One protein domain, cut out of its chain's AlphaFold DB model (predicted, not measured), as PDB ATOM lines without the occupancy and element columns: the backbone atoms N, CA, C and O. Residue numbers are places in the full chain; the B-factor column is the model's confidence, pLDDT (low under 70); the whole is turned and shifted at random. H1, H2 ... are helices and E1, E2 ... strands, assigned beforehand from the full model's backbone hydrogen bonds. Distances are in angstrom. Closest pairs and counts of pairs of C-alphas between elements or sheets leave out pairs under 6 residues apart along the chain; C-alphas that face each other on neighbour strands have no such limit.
ATOM      1  N   GLU A 229     -17.197  34.903 -12.034       74.81
ATOM      2  CA  GLU A 229     -18.651  34.786 -11.980       74.81
ATOM      3  C   GLU A 229     -19.305  36.124 -12.352       74.81
ATOM      4  O   GLU A 229     -18.917  37.189 -11.863       74.81
ATOM      5  N   LEU A 230     -20.298  36.072 -13.246       79.31
ATOM      6  CA  LEU A 230     -21.115  37.224 -13.613       79.31
ATOM      7  C   LEU A 230     -22.577  36.903 -13.348       79.31
ATOM      8  O   LEU A 230     -23.101  35.929 -13.883       79.31
ATOM      9  N   ASN A 231     -23.241  37.776 -12.599       81.75
ATOM     10  CA  ASN A 231     -24.651  37.637 -12.262       81.75
ATOM     11  C   ASN A 231     -25.402  38.935 -12.551       81.75
ATOM     12  O   ASN A 231     -24.888  40.029 -12.326       81.75
ATOM     13  N   ILE A 232     -26.645  38.822 -13.023       82.56
ATOM     14  CA  ILE A 232     -27.544  39.970 -13.180       82.56
ATOM     15  C   ILE A 232     -28.463  40.022 -11.968       82.56
ATOM     16  O   ILE A 232     -29.136  39.049 -11.636       82.56
ATOM     17  N   ALA A 233     -28.513  41.176 -11.319       80.75
ATOM     18  CA  ALA A 233     -29.339  41.436 -10.158       80.75
ATOM     19  C   ALA A 233     -30.218  42.671 -10.391       80.75
ATOM     20  O   ALA A 233     -29.874  43.564 -11.158       80.75
ATOM     21  N   LEU A 234     -31.358  42.728  -9.698       84.06
ATOM     22  CA  LEU A 234     -32.264  43.886  -9.697       84.06
ATOM     23  C   LEU A 234     -32.629  44.408 -11.110       84.06
ATOM     24  O   LEU A 234     -32.367  45.571 -11.421       84.06
ATOM     25  N   PRO A 235     -33.232  43.581 -11.988       88.25
ATOM     26  CA  PRO A 235     -33.745  44.073 -13.259       88.25
ATOM     27  C   PRO A 235     -34.913  45.045 -13.026       88.25
ATOM     28  O   PRO A 235     -35.935  44.702 -12.433       88.25
ATOM     29  N   GLU A 236     -34.768  46.262 -13.534       91.62
ATOM     30  CA  GLU A 236     -35.742  47.343 -13.461       91.62
ATOM     31  C   GLU A 236     -36.191  47.730 -14.871       91.62
ATOM     32  O   GLU A 236     -35.413  48.246 -15.682       91.62
ATOM     33  N   LEU A 237     -37.475  47.519 -15.152       92.88
ATOM     34  CA  LEU A 237     -38.116  47.983 -16.374       92.88
ATOM     35  C   LEU A 237     -39.023  49.171 -16.051       92.88
ATOM     36  O   LEU A 237     -39.957  49.062 -15.254       92.88
ATOM     37  N   TYR A 238     -38.729  50.313 -16.662       93.56
ATOM     38  CA  TYR A 238     -39.428  51.568 -16.411       93.56
ATOM     39  C   TYR A 238     -40.609  51.751 -17.378       93.56
ATOM     40  O   TYR A 238     -40.513  51.336 -18.534       93.56
ATOM     41  N   PRO A 239     -41.709  52.401 -16.952       94.31
ATOM     42  CA  PRO A 239     -42.787  52.796 -17.857       94.31
ATOM     43  C   PRO A 239     -42.291  53.707 -18.996       94.31
ATOM     44  O   PRO A 239     -41.313  54.434 -18.800       94.31
ATOM     45  N   PRO A 240     -42.974  53.736 -20.154       94.94
ATOM     46  CA  PRO A 240     -42.609  54.607 -21.272       94.94
ATOM     47  C   PRO A 240     -42.651  56.090 -20.903       94.94
ATOM     48  O   PRO A 240     -43.636  56.583 -20.347       94.94
ATOM     49  N   GLN A 241     -41.574  56.813 -21.197       92.44
ATOM     50  CA  GLN A 241     -41.381  58.212 -20.809       92.44
ATOM     51  C   GLN A 241     -40.871  59.018 -22.000       92.44
ATOM     52  O   GLN A 241     -40.128  58.498 -22.831       92.44
ATOM     53  N   LYS A 242     -41.256  60.293 -22.079       88.12
ATOM     54  CA  LYS A 242     -40.756  61.204 -23.112       88.12
ATOM     55  C   LYS A 242     -39.289  61.543 -22.837       88.12
ATOM     56  O   LYS A 242     -38.940  61.961 -21.733       88.12
ATOM     57  N   GLU A 243     -38.432  61.405 -23.844       70.00
ATOM     58  CA  GLU A 243     -37.034  61.836 -23.767       70.00
ATOM     59  C   GLU A 243     -36.967  63.366 -23.943       70.00
ATOM     60  O   GLU A 243     -36.894  63.878 -25.055       70.00
ATOM     61  N   ARG A 244     -37.046  64.127 -22.841       64.25
ATOM     62  CA  ARG A 244     -36.733  65.570 -22.826       64.25
ATOM     63  C   ARG A 244     -35.422  65.825 -22.081       64.25
ATOM     64  O   ARG A 244     -35.155  65.211 -21.053       64.25
ATOM     65  N   ASN A 245     -34.635  66.787 -22.569       56.09
ATOM     66  CA  ASN A 245     -33.308  67.152 -22.044       56.09
ATOM     67  C   ASN A 245     -33.314  67.801 -20.639       56.09
ATOM     68  O   ASN A 245     -32.248  68.091 -20.097       56.09
ATOM     69  N   LEU A 246     -34.480  68.031 -20.027       54.31
ATOM     70  CA  LEU A 246     -34.614  68.701 -18.730       54.31
ATOM     71  C   LEU A 246     -34.911  67.679 -17.623       54.31
ATOM     72  O   LEU A 246     -35.909  66.965 -17.659       54.31
ATOM     73  N   ARG A 247     -34.019  67.614 -16.627       54.97
ATOM     74  CA  ARG A 247     -33.955  66.581 -15.573       54.97
ATOM     75  C   ARG A 247     -35.110  66.593 -14.554       54.97
ATOM     76  O   ARG A 247     -35.071  65.799 -13.620       54.97
ATOM     77  N   THR A 248     -36.115  67.452 -14.699       54.38
ATOM     78  CA  THR A 248     -37.023  67.791 -13.591       54.38
ATOM     79  C   THR A 248     -38.438  67.217 -13.682       54.38
ATOM     80  O   THR A 248     -39.057  67.074 -12.635       54.38
ATOM     81  N   ILE A 249     -38.951  66.801 -14.852       55.38
ATOM     82  CA  ILE A 249     -40.267  66.128 -14.952       55.38
ATOM     83  C   ILE A 249     -40.231  65.064 -16.055       55.38
ATOM     84  O   ILE A 249     -40.053  65.372 -17.232       55.38
ATOM     85  N   ARG A 250     -40.409  63.791 -15.677       67.06
ATOM     86  CA  ARG A 250     -40.554  62.689 -16.637       67.06
ATOM     87  C   ARG A 250     -42.017  62.582 -17.058       67.06
ATOM     88  O   ARG A 250     -42.820  61.983 -16.350       67.06
ATOM     89  N   GLU A 251     -42.362  63.184 -18.193       84.94
ATOM     90  CA  GLU A 251     -43.707  63.068 -18.764       84.94
ATOM     91  C   GLU A 251     -43.965  61.650 -19.292       84.94
ATOM     92  O   GLU A 251     -43.086  61.020 -19.892       84.94
ATOM     93  N   ALA A 252     -45.185  61.154 -19.076       90.81
ATOM     94  CA  ALA A 252     -45.638  59.887 -19.633       90.81
ATOM     95  C   ALA A 252     -45.679  59.972 -21.166       90.81
ATOM     96  O   ALA A 252     -46.217  60.927 -21.724       90.81
ATOM     97  N   LEU A 253     -45.113  58.969 -21.837       94.31
ATOM     98  CA  LEU A 253     -45.290  58.769 -23.275       94.31
ATOM     99  C   LEU A 253     -46.559  57.940 -23.474       94.31
ATOM    100  O   LEU A 253     -46.653  56.863 -22.889       94.31
ATOM    101  N   LEU A 254     -47.531  58.415 -24.253       95.88
ATOM    102  CA  LEU A 254     -48.786  57.688 -24.499       95.88
ATOM    103  C   LEU A 254     -48.730  56.897 -25.821       95.88
ATOM    104  O   LEU A 254     -48.046  57.325 -26.752       95.88
ATOM    105  N   PRO A 255     -49.437  55.755 -25.952       96.62
ATOM    106  CA  PRO A 255     -49.389  54.956 -27.181       96.62
ATOM    107  C   PRO A 255     -49.865  55.704 -28.435       96.62
ATOM    108  O   PRO A 255     -49.214  55.594 -29.473       96.62
ATOM    109  N   TYR A 256     -50.925  56.516 -28.345       96.19
ATOM    110  CA  TYR A 256     -51.384  57.404 -29.421       96.19
ATOM    111  C   TYR A 256     -50.262  58.280 -29.995       96.19
ATOM    112  O   TYR A 256     -50.099  58.355 -31.213       96.19
ATOM    113  N   GLU A 257     -49.434  58.875 -29.131       95.62
ATOM    114  CA  GLU A 257     -48.301  59.703 -29.556       95.62
ATOM    115  C   GLU A 257     -47.284  58.869 -30.343       95.62
ATOM    116  O   GLU A 257     -46.778  59.316 -31.373       95.62
ATOM    117  N   CYS A 258     -47.030  57.626 -29.915       96.56
ATOM    118  CA  CYS A 258     -46.145  56.716 -30.637       96.56
ATOM    119  C   CYS A 258     -46.668  56.361 -32.032       96.56
ATOM    120  O   CYS A 258     -45.882  56.309 -32.982       96.56
ATOM    121  N   ARG A 259     -47.985  56.148 -32.167       96.81
ATOM    122  CA  ARG A 259     -48.639  55.888 -33.460       96.81
ATOM    123  C   ARG A 259     -48.471  57.083 -34.402       96.81
ATOM    124  O   ARG A 259     -48.024  56.908 -35.534       96.81
ATOM    125  N   GLN A 260     -48.750  58.296 -33.924       96.31
ATOM    126  CA  GLN A 260     -48.650  59.517 -34.733       96.31
ATOM    127  C   GLN A 260     -47.213  59.876 -35.117       96.31
ATOM    128  O   GLN A 260     -46.939  60.186 -36.276       96.31
ATOM    129  N   ALA A 261     -46.289  59.806 -34.160       95.44
ATOM    130  CA  ALA A 261     -44.888  60.164 -34.370       95.44
ATOM    131  C   ALA A 261     -44.076  59.060 -35.069       95.44
ATOM    132  O   ALA A 261     -42.891  59.251 -35.335       95.44
ATOM    133  N   LYS A 262     -44.691  57.908 -35.380       96.12
ATOM    134  CA  LYS A 262     -44.033  56.735 -35.984       96.12
ATOM    135  C   LYS A 262     -42.844  56.214 -35.165       96.12
ATOM    136  O   LYS A 262     -41.855  55.737 -35.720       96.12
ATOM    137  N   ILE A 263     -42.959  56.259 -33.838       95.19
ATOM    138  CA  ILE A 263     -41.950  55.765 -32.887       95.19
ATOM    139  C   ILE A 263     -42.439  54.500 -32.162       95.19
ATOM    140  O   ILE A 263     -43.605  54.114 -32.263       95.19
ATOM    141  N   SER A 264     -41.539  53.811 -31.458       95.94
ATOM    142  CA  SER A 264     -41.862  52.599 -30.689       95.94
ATOM    143  C   SER A 264     -42.265  52.931 -29.247       95.94
ATOM    144  O   SER A 264     -41.594  53.707 -28.567       95.94
ATOM    145  N   TYR A 265     -43.320  52.290 -28.742       97.06
ATOM    146  CA  TYR A 265     -43.755  52.388 -27.348       97.06
ATOM    147  C   TYR A 265     -42.875  51.506 -26.455       97.06
ATOM    148  O   TYR A 265     -43.081  50.297 -26.315       97.06
ATOM    149  N   THR A 266     -41.836  52.118 -25.891       96.31
ATOM    150  CA  THR A 266     -40.748  51.424 -25.197       96.31
ATOM    151  C   THR A 266     -40.448  52.064 -23.846       96.31
ATOM    152  O   THR A 266     -40.715  53.244 -23.625       96.31
ATOM    153  N   GLY A 267     -39.929  51.259 -22.923       94.75
ATOM    154  CA  GLY A 267     -39.525  51.666 -21.585       94.75
ATOM    155  C   GLY A 267     -38.065  51.322 -21.321       94.75
ATOM    156  O   GLY A 267     -37.545  50.335 -21.840       94.75
ATOM    157  N   LYS A 268     -37.384  52.121 -20.498       94.81
ATOM    158  CA  LYS A 268     -35.961  51.912 -20.209       94.81
ATOM    159  C   LYS A 268     -35.762  50.609 -19.433       94.81
ATOM    160  O   LYS A 268     -36.428  50.407 -18.421       94.81
ATOM    161  N   PHE A 269     -34.824  49.768 -19.857       94.62
ATOM    162  CA  PHE A 269     -34.448  48.541 -19.155       94.62
ATOM    163  C   PHE A 269     -33.062  48.700 -18.522       94.62
ATOM    164  O   PHE A 269     -32.073  48.953 -19.210       94.62
ATOM    165  N   MET A 270     -32.995  48.576 -17.200       93.69
ATOM    166  CA  MET A 270     -31.767  48.664 -16.413       93.69
ATOM    167  C   MET A 270     -31.607  47.390 -15.585       93.69
ATOM    168  O   MET A 270     -32.603  46.841 -15.130       93.69
ATOM    169  N   ALA A 271     -30.383  46.940 -15.341       92.00
ATOM    170  CA  ALA A 271     -30.122  45.927 -14.318       92.00
ATOM    171  C   ALA A 271     -28.712  46.100 -13.755       92.00
ATOM    172  O   ALA A 271     -27.831  46.633 -14.435       92.00
ATOM    173  N   ASP A 272     -28.501  45.644 -12.528       89.62
ATOM    174  CA  ASP A 272     -27.178  45.608 -11.924       89.62
ATOM    175  C   ASP A 272     -26.449  44.352 -12.400       89.62
ATOM    176  O   ASP A 272     -26.987  43.248 -12.334       89.62
ATOM    177  N   VAL A 273     -25.218  44.504 -12.868       87.75
ATOM    178  CA  VAL A 273     -24.339  43.385 -13.205       87.75
ATOM    179  C   VAL A 273     -23.290  43.287 -12.110       87.75
ATOM    180  O   VAL A 273     -22.572  44.247 -11.822       87.75
ATOM    181  N   CYS A 274     -23.270  42.132 -11.461       86.69
ATOM    182  CA  CYS A 274     -22.339  41.770 -10.413       86.69
ATOM    183  C   CYS A 274     -21.207  40.954 -11.033       86.69
ATOM    184  O   CYS A 274     -21.464  39.950 -11.697       86.69
ATOM    185  N   PHE A 275     -19.975  41.377 -10.791       83.44
ATOM    186  CA  PHE A 275     -18.760  40.706 -11.219       83.44
ATOM    187  C   PHE A 275     -18.019  40.238  -9.975       83.44
ATOM    188  O   PHE A 275     -17.728  41.039  -9.083       83.44
ATOM    189  N   GLN A 276     -17.703  38.955  -9.920       81.00
ATOM    190  CA  GLN A 276     -16.908  38.379  -8.852       81.00
ATOM    191  C   GLN A 276     -15.741  37.623  -9.469       81.00
ATOM    192  O   GLN A 276     -15.929  36.808 -10.366       81.00
ATOM    193  N   TYR A 277     -14.538  37.927  -9.001       77.00
ATOM    194  CA  TYR A 277     -13.317  37.272  -9.436       77.00
ATOM    195  C   TYR A 277     -12.647  36.653  -8.224       77.00
ATOM    196  O   TYR A 277     -12.238  37.370  -7.309       77.00
ATOM    197  N   ASP A 278     -12.570  35.330  -8.219       74.19
ATOM    198  CA  ASP A 278     -12.191  34.512  -7.073       74.19
ATOM    199  C   ASP A 278     -13.085  34.793  -5.847       74.19
ATOM    200  O   ASP A 278     -14.235  35.228  -5.955       74.19
ATOM    201  N   GLU A 279     -12.557  34.574  -4.645       69.31
ATOM    202  CA  GLU A 279     -13.213  34.908  -3.375       69.31
ATOM    203  C   GLU A 279     -13.104  36.409  -3.021       69.31
ATOM    204  O   GLU A 279     -13.210  36.798  -1.858       69.31
ATOM    205  N   LYS A 280     -12.857  37.283  -4.009       73.94
ATOM    206  CA  LYS A 280     -12.735  38.734  -3.792       73.94
ATOM    207  C   LYS A 280     -14.101  39.420  -3.758       73.94
ATOM    208  O   LYS A 280     -15.136  38.851  -4.097       73.94
ATOM    209  N   ALA A 281     -14.088  40.691  -3.354       76.00
ATOM    210  CA  ALA A 281     -15.283  41.516  -3.252       76.00
ATOM    211  C   ALA A 281     -16.054  41.603  -4.583       76.00
ATOM    212  O   ALA A 281     -15.471  41.830  -5.646       76.00
ATOM    213  N   VAL A 282     -17.379  41.475  -4.492       81.88
ATOM    214  CA  VAL A 282     -18.293  41.603  -5.629       81.88
ATOM    215  C   VAL A 282     -18.340  43.057  -6.087       81.88
ATOM    216  O   VAL A 282     -18.715  43.956  -5.332       81.88
ATOM    217  N   ILE A 283     -18.006  43.283  -7.351       81.94
ATOM    218  CA  ILE A 283     -18.116  44.580  -8.009       81.94
ATOM    219  C   ILE A 283     -19.504  44.665  -8.631       81.94
ATOM    220  O   ILE A 283     -19.883  43.805  -9.421       81.94
ATOM    221  N   ARG A 284     -20.272  45.703  -8.301       85.12
ATOM    222  CA  ARG A 284     -21.622  45.900  -8.836       85.12
ATOM    223  C   ARG A 284     -21.687  47.172  -9.659       85.12
ATOM    224  O   ARG A 284     -21.348  48.240  -9.161       85.12
ATOM    225  N   GLU A 285     -22.186  47.063 -10.882       86.75
ATOM    226  CA  GLU A 285     -22.368  48.209 -11.768       86.75
ATOM    227  C   GLU A 285     -23.741  48.171 -12.442       86.75
ATOM    228  O   GLU A 285     -24.212  47.115 -12.859       86.75
ATOM    229  N   LYS A 286     -24.386  49.334 -12.574       89.62
ATOM    230  CA  LYS A 286     -25.724  49.441 -13.159       89.62
ATOM    231  C   LYS A 286     -25.646  49.627 -14.675       89.62
ATOM    232  O   LYS A 286     -25.234  50.678 -15.163       89.62
ATOM    233  N   PHE A 287     -26.110  48.635 -15.429       89.62
ATOM    234  CA  PHE A 287     -26.116  48.652 -16.891       89.62
ATOM    235  C   PHE A 287     -27.458  49.114 -17.458       89.62
ATOM    236  O   PHE A 287     -28.529  48.796 -16.943       89.62
ATOM    237  N   ASN A 288     -27.389  49.858 -18.564       92.50
ATOM    238  CA  ASN A 288     -28.546  50.212 -19.379       92.50
ATOM    239  C   ASN A 288     -28.655  49.243 -20.560       92.50
ATOM    240  O   ASN A 288     -27.841  49.292 -21.485       92.50
ATOM    241  N   PHE A 289     -29.672  48.390 -20.551       92.81
ATOM    242  CA  PHE A 289     -29.951  47.412 -21.604       92.81
ATOM    243  C   PHE A 289     -30.756  47.998 -22.771       92.81
ATOM    244  O   PHE A 289     -31.059  47.296 -23.730       92.81
ATOM    245  N   GLY A 290     -31.042  49.303 -22.744       92.81
ATOM    246  CA  GLY A 290     -31.701  50.029 -23.823       92.81
ATOM    247  C   GLY A 290     -33.196  50.210 -23.584       92.81
ATOM    248  O   GLY A 290     -33.668  50.198 -22.448       92.81
ATOM    249  N   GLN A 291     -33.937  50.410 -24.671       94.31
ATOM    250  CA  GLN A 291     -35.379  50.644 -24.656       94.31
ATOM    251  C   GLN A 291     -36.113  49.343 -24.987       94.31
ATOM    252  O   GLN A 291     -35.969  48.808 -26.082       94.31
ATOM    253  N   PHE A 292     -36.864  48.805 -24.033       95.69
ATOM    254  CA  PHE A 292     -37.569  47.533 -24.155       95.69
ATOM    255  C   PHE A 292     -39.051  47.757 -24.514       95.69
ATOM    256  O   PHE A 292     -39.706  48.595 -23.886       95.69
ATOM    257  N   PRO A 293     -39.614  47.034 -25.497       96.38
ATOM    258  CA  PRO A 293     -41.017  47.175 -25.902       96.38
ATOM    259  C   PRO A 293     -42.011  46.873 -24.774       96.38
ATOM    260  O   PRO A 293     -41.941  45.822 -24.138       96.38
ATOM    261  N   ILE A 294     -42.978  47.769 -24.556       97.06
ATOM    262  CA  ILE A 294     -44.022  47.593 -23.539       97.06
ATOM    263  C   ILE A 294     -45.336  47.208 -24.219       97.06
ATOM    264  O   ILE A 294     -45.807  47.887 -25.126       97.06
ATOM    265  N   MET A 295     -45.949  46.114 -23.769       97.25
ATOM    266  CA  MET A 295     -47.250  45.679 -24.281       97.25
ATOM    267  C   MET A 295     -48.355  46.623 -23.795       97.25
ATOM    268  O   MET A 295     -48.395  46.983 -22.611       97.25
ATOM    269  N   LEU A 296     -49.280  46.998 -24.676       97.00
ATOM    270  CA  LEU A 296     -50.400  47.864 -24.312       97.00
ATOM    271  C   LEU A 296     -51.311  47.184 -23.285       97.00
ATOM    272  O   LEU A 296     -51.527  45.972 -23.327       97.00
ATOM    273  N   LYS A 297     -51.807  47.981 -22.331       95.56
ATOM    274  CA  LYS A 297     -52.574  47.553 -21.143       95.56
ATOM    275  C   LYS A 297     -51.863  46.570 -20.196       95.56
ATOM    276  O   LYS A 297     -52.463  46.108 -19.225       95.56
ATOM    277  N   SER A 298     -50.571  46.303 -20.400       95.56
ATOM    278  CA  SER A 298     -49.749  45.554 -19.438       95.56
ATOM    279  C   SER A 298     -49.425  46.376 -18.183       95.56
ATOM    280  O   SER A 298     -49.724  47.567 -18.104       95.56
ATOM    281  N   LYS A 299     -48.771  45.753 -17.188       95.00
ATOM    282  CA  LYS A 299     -48.459  46.364 -15.880       95.00
ATOM    283  C   LYS A 299     -47.760  47.725 -15.959       95.00
ATOM    284  O   LYS A 299     -48.008  48.551 -15.089       95.00
ATOM    285  N   LEU A 300     -46.903  47.926 -16.955       94.75
ATOM    286  CA  LEU A 300     -46.099  49.140 -17.119       94.75
ATOM    287  C   LEU A 300     -46.671  50.113 -18.158       94.75
ATOM    288  O   LEU A 300     -46.079  51.159 -18.406       94.75
ATOM    289  N   CYS A 301     -47.797  49.769 -18.785       96.50
ATOM    290  CA  CYS A 301     -48.472  50.645 -19.729       96.50
ATOM    291  C   CYS A 301     -49.346  51.657 -18.984       96.50
ATOM    292  O   CYS A 301     -50.112  51.290 -18.092       96.50
ATOM    293  N   HIS A 302     -49.303  52.914 -19.421       96.00
ATOM    294  CA  HIS A 302     -50.111  53.997 -18.845       96.00
ATOM    295  C   HIS A 302     -51.619  53.831 -19.061       96.00
ATOM    296  O   HIS A 302     -52.400  54.455 -18.354       96.00
ATOM    297  N   LEU A 303     -52.040  52.973 -19.999       95.88
ATOM    298  CA  LEU A 303     -53.457  52.703 -20.277       95.88
ATOM    299  C   LEU A 303     -54.080  51.650 -19.349       95.88
ATOM    300  O   LEU A 303     -55.276  51.361 -19.446       95.88
ATOM    301  N   ARG A 304     -53.285  51.016 -18.480       95.44
ATOM    302  CA  ARG A 304     -53.779  49.948 -17.608       95.44
ATOM    303  C   ARG A 304     -54.739  50.506 -16.557       95.44
ATOM    304  O   ARG A 304     -54.377  51.389 -15.792       95.44
ATOM    305  N   GLY A 305     -55.934  49.918 -16.476       93.38
ATOM    306  CA  GLY A 305     -56.926  50.254 -15.448       93.38
ATOM    307  C   GLY A 305     -57.549  51.643 -15.599       93.38
ATOM    308  O   GLY A 305     -58.173  52.120 -14.657       93.38
ATOM    309  N   LEU A 306     -57.376  52.304 -16.747       94.69
ATOM    310  CA  LEU A 306     -58.058  53.563 -17.028       94.69
ATOM    311  C   LEU A 306     -59.518  53.320 -17.416       94.69
ATOM    312  O   LEU A 306     -59.823  52.412 -18.190       94.69
ATOM    313  N   ASP A 307     -60.394  54.193 -16.923       95.56
ATOM    314  CA  ASP A 307     -61.805  54.210 -17.298       95.56
ATOM    315  C   ASP A 307     -61.987  54.605 -18.772       95.56
ATOM    316  O   ASP A 307     -61.212  55.423 -19.285       95.56
ATOM    317  N   PRO A 308     -63.067  54.155 -19.440       96.81
ATOM    318  CA  PRO A 308     -63.355  54.507 -20.832       96.81
ATOM    319  C   PRO A 308     -63.321  56.016 -21.116       96.81
ATOM    320  O   PRO A 308     -62.788  56.445 -22.134       96.81
ATOM    321  N   LYS A 309     -63.812  56.849 -20.184       97.06
ATOM    322  CA  LYS A 309     -63.771  58.318 -20.315       97.06
ATOM    323  C   LYS A 309     -62.339  58.865 -20.348       97.06
ATOM    324  O   LYS A 309     -62.051  59.778 -21.117       97.06
ATOM    325  N   LYS A 310     -61.442  58.305 -19.527       95.00
ATOM    326  CA  LYS A 310     -60.026  58.702 -19.491       95.00
ATOM    327  C   LYS A 310     -59.283  58.221 -20.735       95.00
ATOM    328  O   LYS A 310     -58.471  58.972 -21.263       95.00
ATOM    329  N   LEU A 311     -59.595  57.023 -21.232       96.50
ATOM    330  CA  LEU A 311     -59.046  56.522 -22.497       96.50
ATOM    331  C   LEU A 311     -59.369  57.474 -23.654       96.50
ATOM    332  O   LEU A 311     -58.452  57.935 -24.329       96.50
ATOM    333  N   VAL A 312     -60.637  57.879 -23.787       96.94
ATOM    334  CA  VAL A 312     -61.055  58.862 -24.802       96.94
ATOM    335  C   VAL A 312     -60.328  60.197 -24.621       96.94
ATOM    336  O   VAL A 312     -59.864  60.774 -25.600       96.94
ATOM    337  N   SER A 313     -60.146  60.669 -23.380       96.50
ATOM    338  CA  SER A 313     -59.380  61.901 -23.119       96.50
ATOM    339  C   SER A 313     -57.896  61.808 -23.501       96.50
ATOM    340  O   SER A 313     -57.258  62.829 -23.734       96.50
ATOM    341  N   TYR A 314     -57.348  60.592 -23.587       94.94
ATOM    342  CA  TYR A 314     -55.988  60.311 -24.055       94.94
ATOM    343  C   TYR A 314     -55.925  59.974 -25.551       94.94
ATOM    344  O   TYR A 314     -54.889  59.510 -26.022       94.94
ATOM    345  N   ASN A 315     -57.000  60.242 -26.301       96.12
ATOM    346  CA  ASN A 315     -57.141  59.911 -27.722       96.12
ATOM    347  C   ASN A 315     -56.995  58.407 -28.015       96.12
ATOM    348  O   ASN A 315     -56.569  58.016 -29.100       96.12
ATOM    349  N   GLU A 316     -57.346  57.568 -27.042       96.56
ATOM    350  CA  GLU A 316     -57.438  56.119 -27.196       96.56
ATOM    351  C   GLU A 316     -58.903  55.694 -27.312       96.56
ATOM    352  O   GLU A 316     -59.829  56.410 -26.917       96.56
ATOM    353  N   GLU A 317     -59.126  54.489 -27.824       95.12
ATOM    354  CA  GLU A 317     -60.468  53.931 -27.907       95.12
ATOM    355  C   GLU A 317     -61.041  53.635 -26.511       95.12
ATOM    356  O   GLU A 317     -60.368  53.074 -25.639       95.12
ATOM    357  N   ALA A 318     -62.323  53.958 -26.307       96.12
ATOM    358  CA  ALA A 318     -63.042  53.694 -25.057       96.12
ATOM    359  C   ALA A 318     -62.993  52.209 -24.646       96.12
ATOM    360  O   ALA A 318     -62.977  51.894 -23.455       96.12
ATOM    361  N   SER A 319     -62.944  51.311 -25.636       95.06
ATOM    362  CA  SER A 319     -62.904  49.853 -25.505       95.06
ATOM    363  C   SER A 319     -61.555  49.224 -25.875       95.06
ATOM    364  O   SER A 319     -61.519  48.031 -26.163       95.06
ATOM    365  N   GLU A 320     -60.450  49.986 -25.845       95.50
ATOM    366  CA  GLU A 320     -59.096  49.475 -26.134       95.50
ATOM    367  C   GLU A 320     -58.854  48.126 -25.426       95.50
ATOM    368  O   GLU A 320     -59.155  47.978 -24.243       95.50
ATOM    369  N   MET A 321     -58.320  47.115 -26.106       93.44
ATOM    370  CA  MET A 321     -58.133  45.780 -25.518       93.44
ATOM    371  C   MET A 321     -56.690  45.544 -25.065       93.44
ATOM    372  O   MET A 321     -56.455  44.816 -24.098       93.44
ATOM    373  N   GLY A 322     -55.724  46.215 -25.695       95.31
ATOM    374  CA  GLY A 322     -54.302  45.973 -25.503       95.31
ATOM    375  C   GLY A 322     -53.876  44.583 -25.985       95.31
ATOM    376  O   GLY A 322     -54.508  43.978 -26.847       95.31
ATOM    377  N   GLY A 323     -52.768  44.070 -25.445       94.81
ATOM    378  CA  GLY A 323     -52.236  42.755 -25.839       94.81
ATOM    379  C   GLY A 323     -51.369  42.763 -27.106       94.81
ATOM    380  O   GLY A 323     -50.968  41.706 -27.589       94.81
ATOM    381  N   TYR A 324     -51.039  43.947 -27.618       96.38
ATOM    382  CA  TYR A 324     -50.151  44.158 -28.761       96.38
ATOM    383  C   TYR A 324     -49.071  45.198 -28.435       96.38
ATOM    384  O   TYR A 324     -49.063  45.801 -27.357       96.38
ATOM    385  N   PHE A 325     -48.128  45.378 -29.356       97.62
ATOM    386  CA  PHE A 325     -47.006  46.307 -29.243       97.62
ATOM    387  C   PHE A 325     -47.098  47.383 -30.323       97.62
ATOM    388  O   PHE A 325     -47.488  47.085 -31.449       97.62
ATOM    389  N   VAL A 326     -46.685  48.610 -30.009       97.38
ATOM    390  CA  VAL A 326     -46.528  49.688 -30.997       97.38
ATOM    391  C   VAL A 326     -45.041  49.843 -31.299       97.38
ATOM    392  O   VAL A 326     -44.272  50.231 -30.423       97.38
ATOM    393  N   MET A 327     -44.630  49.530 -32.527       96.38
ATOM    394  CA  MET A 327     -43.233  49.527 -32.974       96.38
ATOM    395  C   MET A 327     -43.096  50.366 -34.243       96.38
ATOM    396  O   MET A 327     -43.685  50.025 -35.267       96.38
ATOM    397  N   ASN A 328     -42.308  51.445 -34.204       95.31
ATOM    398  CA  ASN A 328     -42.199  52.419 -35.300       95.31
ATOM    399  C   ASN A 328     -43.578  52.905 -35.813       95.31
ATOM    400  O   ASN A 328     -43.821  52.966 -37.018       95.31
ATOM    401  N   GLY A 329     -44.515  53.171 -34.895       94.69
ATOM    402  CA  GLY A 329     -45.906  53.539 -35.191       94.69
ATOM    403  C   GLY A 329     -46.810  52.418 -35.710       94.69
ATOM    404  O   GLY A 329     -47.998  52.653 -35.898       94.69
ATOM    405  N   LEU A 330     -46.283  51.213 -35.935       96.31
ATOM    406  CA  LEU A 330     -47.058  50.063 -36.397       96.31
ATOM    407  C   LEU A 330     -47.485  49.188 -35.224       96.31
ATOM    408  O   LEU A 330     -46.685  48.876 -34.342       96.31
ATOM    409  N   GLU A 331     -48.724  48.721 -35.263       95.88
ATOM    410  CA  GLU A 331     -49.251  47.775 -34.287       95.88
ATOM    411  C   GLU A 331     -48.840  46.347 -34.663       95.88
ATOM    412  O   GLU A 331     -48.954  45.908 -35.813       95.88
ATOM    413  N   ARG A 332     -48.288  45.625 -33.689       95.31
ATOM    414  CA  ARG A 332     -47.734  44.282 -33.849       95.31
ATOM    415  C   ARG A 332     -48.303  43.353 -32.788       95.31
ATOM    416  O   ARG A 332     -48.142  43.587 -31.592       95.31
ATOM    417  N   VAL A 333     -48.919  42.271 -33.245       94.62
ATOM    418  CA  VAL A 333     -49.440  41.189 -32.406       94.62
ATOM    419  C   VAL A 333     -48.544  39.972 -32.584       94.62
ATOM    420  O   VAL A 333     -48.228  39.587 -33.709       94.62
ATOM    421  N   VAL A 334     -48.159  39.350 -31.475       93.31
ATOM    422  CA  VAL A 334     -47.454  38.065 -31.489       93.31
ATOM    423  C   VAL A 334     -48.494  36.953 -31.418       93.31
ATOM    424  O   VAL A 334     -49.361  36.961 -30.544       93.31
ATOM    425  N   ARG A 335     -48.418  36.004 -32.350       91.94
ATOM    426  CA  ARG A 335     -49.358  34.883 -32.426       91.94
ATOM    427  C   ARG A 335     -49.103  33.880 -31.304       91.94
ATOM    428  O   ARG A 335     -47.969  33.687 -30.870       91.94
ATOM    429  N   LEU A 336     -50.171  33.226 -30.859       92.56
ATOM    430  CA  LEU A 336     -50.070  32.072 -29.969       92.56
ATOM    431  C   LEU A 336     -49.443  30.905 -30.735       92.56
ATOM    432  O   LEU A 336     -49.827  30.650 -31.879       92.56
ATOM    433  N   GLN A 544     -44.475  34.556 -22.428       92.62
ATOM    434  CA  GLN A 544     -43.558  33.445 -22.154       92.62
ATOM    435  C   GLN A 544     -42.459  33.403 -23.220       92.62
ATOM    436  O   GLN A 544     -41.285  33.365 -22.882       92.62
ATOM    437  N   LEU A 545     -42.820  33.513 -24.499       92.12
ATOM    438  CA  LEU A 545     -41.863  33.507 -25.606       92.12
ATOM    439  C   LEU A 545     -40.856  34.667 -25.544       92.12
ATOM    440  O   LEU A 545     -39.657  34.450 -25.697       92.12
ATOM    441  N   ILE A 546     -41.325  35.888 -25.267       92.75
ATOM    442  CA  ILE A 546     -40.453  37.056 -25.077       92.75
ATOM    443  C   ILE A 546     -39.522  36.835 -23.878       92.75
ATOM    444  O   ILE A 546     -38.347  37.176 -23.963       92.75
ATOM    445  N   THR A 547     -40.021  36.240 -22.789       91.88
ATOM    446  CA  THR A 547     -39.212  35.923 -21.599       91.88
ATOM    447  C   THR A 547     -38.100  34.931 -21.930       91.88
ATOM    448  O   THR A 547     -36.947  35.171 -21.580       91.88
ATOM    449  N   LEU A 548     -38.420  33.861 -22.663       92.00
ATOM    450  CA  LEU A 548     -37.446  32.865 -23.115       92.00
ATOM    451  C   LEU A 548     -36.363  33.477 -23.999       92.00
ATOM    452  O   LEU A 548     -35.176  33.251 -23.779       92.00
ATOM    453  N   TYR A 549     -36.774  34.291 -24.970       93.00
ATOM    454  CA  TYR A 549     -35.839  34.937 -25.879       93.00
ATOM    455  C   TYR A 549     -34.970  35.982 -25.168       93.00
ATOM    456  O   TYR A 549     -33.767  36.056 -25.410       93.00
ATOM    457  N   LEU A 550     -35.549  36.765 -24.251       92.50
ATOM    458  CA  LEU A 550     -34.805  37.714 -23.425       92.50
ATOM    459  C   LEU A 550     -33.773  36.995 -22.550       92.50
ATOM    460  O   LEU A 550     -32.630  37.441 -22.485       92.50
ATOM    461  N   LYS A 551     -34.159  35.878 -21.922       91.25
ATOM    462  CA  LYS A 551     -33.258  35.041 -21.126       91.25
ATOM    463  C   LYS A 551     -32.058  34.581 -21.957       91.25
ATOM    464  O   LYS A 551     -30.931  34.848 -21.559       91.25
ATOM    465  N   GLU A 552     -32.285  33.982 -23.128       89.94
ATOM    466  CA  GLU A 552     -31.192  33.521 -24.002       89.94
ATOM    467  C   GLU A 552     -30.278  34.681 -24.426       89.94
ATOM    468  O   GLU A 552     -29.059  34.545 -24.417       89.94
ATOM    469  N   LYS A 553     -30.833  35.862 -24.736       91.81
ATOM    470  CA  LYS A 553     -30.018  37.034 -25.104       91.81
ATOM    471  C   LYS A 553     -29.192  37.586 -23.943       91.81
ATOM    472  O   LYS A 553     -28.099  38.100 -24.181       91.81
ATOM    473  N   LEU A 554     -29.695  37.496 -22.714       91.25
ATOM    474  CA  LEU A 554     -28.942  37.857 -21.514       91.25
ATOM    475  C   LEU A 554     -27.820  36.846 -21.250       91.25
ATOM    476  O   LEU A 554     -26.696  37.265 -20.989       91.25
ATOM    477  N   GLU A 555     -28.092  35.547 -21.384       89.12
ATOM    478  CA  GLU A 555     -27.087  34.481 -21.258       89.12
ATOM    479  C   GLU A 555     -25.986  34.617 -22.324       89.12
ATOM    480  O   GLU A 555     -24.808  34.671 -21.969       89.12
ATOM    481  N   ASP A 556     -26.357  34.805 -23.598       88.69
ATOM    482  CA  ASP A 556     -25.434  35.088 -24.710       88.69
ATOM    483  C   ASP A 556     -24.518  36.283 -24.378       88.69
ATOM    484  O   ASP A 556     -23.311  36.277 -24.644       88.69
ATOM    485  N   TRP A 557     -25.100  37.356 -23.830       91.12
ATOM    486  CA  TRP A 557     -24.363  38.569 -23.489       91.12
ATOM    487  C   TRP A 557     -23.417  38.350 -22.307       91.12
ATOM    488  O   TRP A 557     -22.279  38.821 -22.359       91.12
ATOM    489  N   LEU A 558     -23.848  37.617 -21.276       89.56
ATOM    490  CA  LEU A 558     -23.022  37.273 -20.119       89.56
ATOM    491  C   LEU A 558     -21.851  36.374 -20.511       89.56
ATOM    492  O   LEU A 558     -20.723  36.666 -20.126       89.56
ATOM    493  N   GLN A 559     -22.081  35.340 -21.323       86.69
ATOM    494  CA  GLN A 559     -21.029  34.439 -21.804       86.69
ATOM    495  C   GLN A 559     -19.977  35.185 -22.630       86.69
ATOM    496  O   GLN A 559     -18.777  35.041 -22.393       86.69
ATOM    497  N   LYS A 560     -20.411  36.051 -23.556       88.81
ATOM    498  CA  LYS A 560     -19.494  36.909 -24.324       88.81
ATOM    499  C   LYS A 560     -18.707  37.854 -23.421       88.81
ATOM    500  O   LYS A 560     -17.509  38.022 -23.618       88.81
ATOM    501  N   SER A 561     -19.366  38.450 -22.430       88.06
ATOM    502  CA  SER A 561     -18.725  39.353 -21.469       88.06
ATOM    503  C   SER A 561     -17.700  38.628 -20.602       88.06
ATOM    504  O   SER A 561     -16.592  39.128 -20.425       88.06
ATOM    505  N   LYS A 562     -18.035  37.422 -20.127       85.94
ATOM    506  CA  LYS A 562     -17.131  36.542 -19.386       85.94
ATOM    507  C   LYS A 562     -15.875  36.254 -20.196       85.94
ATOM    508  O   LYS A 562     -14.780  36.528 -19.722       85.94
ATOM    509  N   LYS A 563     -16.042  35.799 -21.439       86.06
ATOM    510  CA  LYS A 563     -14.927  35.487 -22.336       86.06
ATOM    511  C   LYS A 563     -14.026  36.698 -22.587       86.06
ATOM    512  O   LYS A 563     -12.815  36.587 -22.478       86.06
ATOM    513  N   LEU A 564     -14.606  37.871 -22.854       88.31
ATOM    514  CA  LEU A 564     -13.833  39.104 -23.054       88.31
ATOM    515  C   LEU A 564     -13.020  39.499 -21.816       88.31
ATOM    516  O   LEU A 564     -11.906  39.993 -21.954       88.31
ATOM    517  N   LEU A 565     -13.571  39.306 -20.617       85.56
ATOM    518  CA  LEU A 565     -12.854  39.563 -19.370       85.56
ATOM    519  C   LEU A 565     -11.751  38.520 -19.138       85.56
ATOM    520  O   LEU A 565     -10.637  38.898 -18.791       85.56
ATOM    521  N   GLU A 566     -12.019  37.237 -19.383       83.62
ATOM    522  CA  GLU A 566     -11.022  36.159 -19.299       83.62
ATOM    523  C   GLU A 566      -9.856  36.365 -20.285       83.62
ATOM    524  O   GLU A 566      -8.694  36.169 -19.921       83.62
ATOM    525  N   ASP A 567     -10.137  36.827 -21.505       84.56
ATOM    526  CA  ASP A 567      -9.130  37.144 -22.527       84.56
ATOM    527  C   ASP A 567      -8.230  38.327 -22.110       84.56
ATOM    528  O   ASP A 567      -7.036  38.345 -22.406       84.56
ATOM    529  N   GLU A 568      -8.778  39.328 -21.412       84.19
ATOM    530  CA  GLU A 568      -8.002  40.468 -20.900       84.19
ATOM    531  C   GLU A 568      -7.195  40.100 -19.644       84.19
ATOM    532  O   GLU A 568      -6.066  40.556 -19.494       84.19
ATOM    533  N   ILE A 569      -7.735  39.234 -18.781       80.56
ATOM    534  CA  ILE A 569      -7.057  38.718 -17.579       80.56
ATOM    535  C   ILE A 569      -5.890  37.793 -17.944       80.56
ATOM    536  O   ILE A 569      -4.832  37.840 -17.320       80.56
ATOM    537  N   SER A 570      -6.076  36.933 -18.945       79.94
ATOM    538  CA  SER A 570      -5.055  35.972 -19.377       79.94
ATOM    539  C   SER A 570      -3.898  36.611 -20.147       79.94
ATOM    540  O   SER A 570      -2.883  35.950 -20.363       79.94
ATOM    541  N   ASN A 571      -4.020  37.881 -20.547       80.38
ATOM    542  CA  ASN A 571      -3.008  38.582 -21.323       80.38
ATOM    543  C   ASN A 571      -2.112  39.460 -20.420       80.38
ATOM    544  O   ASN A 571      -2.484  40.591 -20.102       80.38
ATOM    545  N   PRO A 572      -0.896  39.005 -20.052       62.03
ATOM    546  CA  PRO A 572      -0.022  39.699 -19.099       62.03
ATOM    547  C   PRO A 572       0.571  41.013 -19.636       62.03
ATOM    548  O   PRO A 572       1.210  41.749 -18.893       62.03
ATOM    549  N   SER A 573       0.384  41.315 -20.926       60.28
ATOM    550  CA  SER A 573       0.922  42.520 -21.575       60.28
ATOM    551  C   SER A 573       0.128  43.798 -21.284       60.28
ATOM    552  O   SER A 573       0.584  44.896 -21.611       60.28
ATOM    553  N   LYS A 574      -1.061  43.684 -20.682       64.75
ATOM    554  CA  LYS A 574      -1.928  44.819 -20.361       64.75
ATOM    555  C   LYS A 574      -1.988  45.008 -18.850       64.75
ATOM    556  O   LYS A 574      -2.269  44.063 -18.124       64.75
ATOM    557  N   ASN A 575      -1.806  46.246 -18.385       64.75
ATOM    558  CA  ASN A 575      -2.071  46.652 -16.999       64.75
ATOM    559  C   ASN A 575      -3.589  46.618 -16.720       64.75
ATOM    560  O   ASN A 575      -4.229  47.660 -16.574       64.75
ATOM    561  N   PHE A 576      -4.192  45.430 -16.732       68.94
ATOM    562  CA  PHE A 576      -5.601  45.222 -16.437       68.94
ATOM    563  C   PHE A 576      -5.768  44.808 -14.978       68.94
ATOM    564  O   PHE A 576      -5.420  43.706 -14.568       68.94
ATOM    565  N   GLU A 577      -6.336  45.714 -14.196       72.06
ATOM    566  CA  GLU A 577      -6.730  45.446 -12.817       72.06
ATOM    567  C   GLU A 577      -8.245  45.226 -12.734       72.06
ATOM    568  O   GLU A 577      -9.020  46.158 -12.955       72.06
ATOM    569  N   PHE A 578      -8.666  44.003 -12.395       69.44
ATOM    570  CA  PHE A 578     -10.084  43.629 -12.300       69.44
ATOM    571  C   PHE A 578     -10.841  44.417 -11.221       69.44
ATOM    572  O   PHE A 578     -12.010  44.747 -11.395       69.44
ATOM    573  N   CYS A 579     -10.169  44.770 -10.121       68.81
ATOM    574  CA  CYS A 579     -10.757  45.554  -9.034       68.81
ATOM    575  C   CYS A 579     -11.094  46.999  -9.447       68.81
ATOM    576  O   CYS A 579     -11.879  47.666  -8.772       68.81
ATOM    577  N   SER A 580     -10.549  47.484 -10.569       78.06
ATOM    578  CA  SER A 580     -10.865  48.804 -11.105       78.06
ATOM    579  C   SER A 580     -12.133  48.770 -11.959       78.06
ATOM    580  O   SER A 580     -12.147  48.282 -13.094       78.06
ATOM    581  N   LEU A 581     -13.195  49.402 -11.451       78.75
ATOM    582  CA  LEU A 581     -14.453  49.623 -12.176       78.75
ATOM    583  C   LEU A 581     -14.247  50.263 -13.559       78.75
ATOM    584  O   LEU A 581     -14.974  49.946 -14.499       78.75
ATOM    585  N   ALA A 582     -13.264  51.155 -13.705       80.69
ATOM    586  CA  ALA A 582     -12.989  51.832 -14.970       80.69
ATOM    587  C   ALA A 582     -12.474  50.861 -16.044       80.69
ATOM    588  O   ALA A 582     -12.871  50.949 -17.208       80.69
ATOM    589  N   HIS A 583     -11.624  49.908 -15.656       80.25
ATOM    590  CA  HIS A 583     -11.103  48.893 -16.565       80.25
ATOM    591  C   HIS A 583     -12.183  47.891 -16.969       80.25
ATOM    592  O   HIS A 583     -12.333  47.613 -18.158       80.25
ATOM    593  N   VAL A 584     -12.989  47.422 -16.010       80.94
ATOM    594  CA  VAL A 584     -14.125  46.533 -16.292       80.94
ATOM    595  C   VAL A 584     -15.113  47.214 -17.241       80.94
ATOM    596  O   VAL A 584     -15.457  46.635 -18.267       80.94
ATOM    597  N   LYS A 585     -15.489  48.477 -16.989       82.56
ATOM    598  CA  LYS A 585     -16.355  49.256 -17.896       82.56
ATOM    599  C   LYS A 585     -15.800  49.326 -19.314       82.56
ATOM    600  O   LYS A 585     -16.517  49.001 -20.252       82.56
ATOM    601  N   LYS A 586     -14.511  49.642 -19.469       85.81
ATOM    602  CA  LYS A 586     -13.855  49.724 -20.783       85.81
ATOM    603  C   LYS A 586     -13.905  48.403 -21.561       85.81
ATOM    604  O   LYS A 586     -14.012  48.420 -22.786       85.81
ATOM    605  N   VAL A 587     -13.804  47.260 -20.881       85.00
ATOM    606  CA  VAL A 587     -13.948  45.942 -21.523       85.00
ATOM    607  C   VAL A 587     -15.408  45.676 -21.879       85.00
ATOM    608  O   VAL A 587     -15.695  45.264 -23.002       85.00
ATOM    609  N   MET A 588     -16.331  45.972 -20.964       84.75
ATOM    610  CA  MET A 588     -17.768  45.782 -21.169       84.75
ATOM    611  C   MET A 588     -18.336  46.674 -22.280       84.75
ATOM    612  O   MET A 588     -19.246  46.250 -22.990       84.75
ATOM    613  N   ASP A 589     -17.760  47.854 -22.514       86.44
ATOM    614  CA  ASP A 589     -18.131  48.744 -23.621       86.44
ATOM    615  C   ASP A 589     -17.888  48.105 -25.002       86.44
ATOM    616  O   ASP A 589     -18.562  48.460 -25.972       86.44
ATOM    617  N   LYS A 590     -16.992  47.108 -25.108       88.44
ATOM    618  CA  LYS A 590     -16.805  46.313 -26.337       88.44
ATOM    619  C   LYS A 590     -18.007  45.409 -26.642       88.44
ATOM    620  O   LYS A 590     -18.178  44.995 -27.787       88.44
ATOM    621  N   ASN A 591     -18.830  45.090 -25.640       89.62
ATOM    622  CA  ASN A 591     -20.013  44.242 -25.760       89.62
ATOM    623  C   ASN A 591     -21.277  45.015 -25.335       89.62
ATOM    624  O   ASN A 591     -21.765  44.856 -24.212       89.62
ATOM    625  N   PRO A 592     -21.843  45.858 -26.215       90.88
ATOM    626  CA  PRO A 592     -22.895  46.794 -25.836       90.88
ATOM    627  C   PRO A 592     -24.150  46.076 -25.320       90.88
ATOM    628  O   PRO A 592     -24.786  45.305 -26.037       90.88
ATOM    629  N   SER A 593     -24.569  46.387 -24.092       89.50
ATOM    630  CA  SER A 593     -25.775  45.831 -23.449       89.50
ATOM    631  C   SER A 593     -27.073  46.162 -24.197       89.50
ATOM    632  O   SER A 593     -28.024  45.382 -24.182       89.50
ATOM    633  N   LYS A 594     -27.106  47.295 -24.914       91.12
ATOM    634  CA  LYS A 594     -28.267  47.760 -25.700       91.12
ATOM    635  C   LYS A 594     -28.720  46.771 -26.779       91.12
ATOM    636  O   LYS A 594     -29.886  46.792 -27.167       91.12
ATOM    637  N   GLN A 595     -27.825  45.893 -27.244       91.31
ATOM    638  CA  GLN A 595     -28.144  44.906 -28.279       91.31
ATOM    639  C   GLN A 595     -29.253  43.932 -27.853       91.31
ATOM    640  O   GLN A 595     -29.943  43.390 -28.711       91.31
ATOM    641  N   ILE A 596     -29.452  43.728 -26.545       92.62
ATOM    642  CA  ILE A 596     -30.464  42.813 -26.009       92.62
ATOM    643  C   ILE A 596     -31.870  43.347 -26.287       92.62
ATOM    644  O   ILE A 596     -32.667  42.667 -26.935       92.62
ATOM    645  N   SER A 597     -32.167  44.587 -25.883       93.44
ATOM    646  CA  SER A 597     -33.467  45.192 -26.186       93.44
ATOM    647  C   SER A 597     -33.680  45.360 -27.691       93.44
ATOM    648  O   SER A 597     -34.771  45.077 -28.185       93.44
ATOM    649  N   SER A 598     -32.633  45.720 -28.448       93.19
ATOM    650  CA  SER A 598     -32.713  45.781 -29.913       93.19
ATOM    651  C   SER A 598     -33.015  44.418 -30.546       93.19
ATOM    652  O   SER A 598     -33.747  44.353 -31.530       93.19
ATOM    653  N   ALA A 599     -32.506  43.315 -29.990       94.19
ATOM    654  CA  ALA A 599     -32.812  41.972 -30.476       94.19
ATOM    655  C   ALA A 599     -34.293  41.617 -30.278       94.19
ATOM    656  O   ALA A 599     -34.908  41.062 -31.189       94.19
ATOM    657  N   VAL A 600     -34.875  41.959 -29.123       94.44
ATOM    658  CA  VAL A 600     -36.309  41.756 -28.843       94.44
ATOM    659  C   VAL A 600     -37.168  42.639 -29.748       94.44
ATOM    660  O   VAL A 600     -38.135  42.167 -30.341       94.44
ATOM    661  N   GLU A 601     -36.787  43.901 -29.932       93.75
ATOM    662  CA  GLU A 601     -37.449  44.805 -30.873       93.75
ATOM    663  C   GLU A 601     -37.403  44.264 -32.312       93.75
ATOM    664  O   GLU A 601     -38.428  44.243 -32.995       93.75
ATOM    665  N   ASN A 602     -36.254  43.763 -32.766       93.81
ATOM    666  CA  ASN A 602     -36.110  43.168 -34.094       93.81
ATOM    667  C   ASN A 602     -36.946  41.896 -34.257       93.81
ATOM    668  O   ASN A 602     -37.557  41.700 -35.310       93.81
ATOM    669  N   MET A 603     -37.021  41.062 -33.218       93.75
ATOM    670  CA  MET A 603     -37.897  39.892 -33.191       93.75
ATOM    671  C   MET A 603     -39.364  40.306 -33.359       93.75
ATOM    672  O   MET A 603     -40.053  39.746 -34.205       93.75
ATOM    673  N   LEU A 604     -39.834  41.331 -32.637       94.44
ATOM    674  CA  LEU A 604     -41.211  41.833 -32.766       94.44
ATOM    675  C   LEU A 604     -41.480  42.516 -34.117       94.44
ATOM    676  O   LEU A 604     -42.602  42.476 -34.619       94.44
ATOM    677  N   LYS A 605     -40.465  43.144 -34.725       92.12
ATOM    678  CA  LYS A 605     -40.584  43.795 -36.040       92.12
ATOM    679  C   LYS A 605     -40.642  42.797 -37.193       92.12
ATOM    680  O   LYS A 605     -41.407  43.008 -38.131       92.12
ATOM    681  N   THR A 606     -39.806  41.762 -37.148       91.06
ATOM    682  CA  THR A 606     -39.577  40.842 -38.278       91.06
ATOM    683  C   THR A 606     -40.257  39.484 -38.117       91.06
ATOM    684  O   THR A 606     -40.393  38.756 -39.099       91.06
ATOM    685  N   GLY A 607     -40.641  39.123 -36.890       89.56
ATOM    686  CA  GLY A 607     -41.104  37.783 -36.530       89.56
ATOM    687  C   GLY A 607     -39.991  36.729 -36.513       89.56
ATOM    688  O   GLY A 607     -40.283  35.551 -36.349       89.56
TER     689      GLY A 607
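What this domain is: This is residues 229 to 336 and 544 to 607 of the 622 residues of the protein "DNA-directed RNA polymerase" of Cucumis melo var. makuwa (UniProt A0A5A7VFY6). A long, strongly twisted ribbon of three antiparallel strands, E1 E2 E3, has the long helix H3 slanting past its E1 edge, while the short helices H4 and H5 sit near the two ends of E3 and both meet H3. Near the last residues of E3, the small hairpin E4 E5 packs between H1 and H5; beyond it, loops lead out to H2 at the far end, and the loop of residues 243 to 250 sticks out to one side. The printed part has 172 residues, with five named helices and five named strands in the order E1 H1 E2 E3 H2 E4 E5 H3 H4 H5, a mixed class of helices and strands. It is loose, with a radius of gyration of the C-alphas of 19.5 A, and elongated, spanning 65 by 40 by 26 A.

Where its parts are: E1, residues 229 to 237, begins with C-alpha 229 at (-18.651, 34.786, -11.980) and is 23.9 A long. H1 is residues 255 to 261. E2, residues 266 to 277, measures 34.7 A, and E3, residues 283 to 293, measures 29.2 A and bends by 52 degrees at residue 290. H2 is residues 308 to 313, E4 residues 325 to 327 and E5 residues 330 to 332. H3, residues 544 to 569, is 37.2 A long and begins with C-alpha 544 at (-43.558, 33.445, -22.154). H4 is residues 581 to 588, and H5, residues 595 to 606, measures 15.7 A and ends with C-alpha 606 at (-39.577, 40.842, -38.278).

How they stand to each other: E2 is the inner strand; N 233 and O 272 of E1 and E2 are 2.8 A apart, and in the hairpin E2 and E3, N 273 and O 285 are 2.8 A apart, both within hydrogen-bond range. H3 only grazes this sheet with residues 554 to 562, and H4 with residues 581 to 588. H5 stands at the sheet's level, at a height of 0.3 A; the closest C-alphas of E3 and H5, Phe 292 and Ser 597, are 5.1 A apart. H3 touches H5, closest at C-alphas 553 and 596, 5.9 A, with its residues 546 to 557 alone; they run opposite ways at a tilt of 35.3 degrees, only just steep. With residues 561 to 565 alone, H3 touches H4 at a steep tilt of 65 degrees, closest at C-alphas 561 and 588, 6.5 A. In the hairpin E4 and E5, N 327 and O 330 are 2.8 A apart, within hydrogen-bond range. The closest C-alphas of H1 and E4, Arg 259 and Val 326, are 7.0 A apart; H2 touches no helix. In H1, H2, H3, H4 and H5 every O i to N i+4 pair is within hydrogen-bond range.

The domain as a whole: The two C-alphas farthest apart, those of Lys 309 and Ser 573, are 66.6 A apart. Residues 337 to 543 are not printed, and C-alphas 336 and 544 are 10.3 A apart across the cut. The links E1 to H1, E3 to H2, H2 to E4 and H3 to H4 are long. The mean pLDDT of the printed part is 88.1; residues 244 to 250, 279, 572 to 576 and 578 to 579 are under 70.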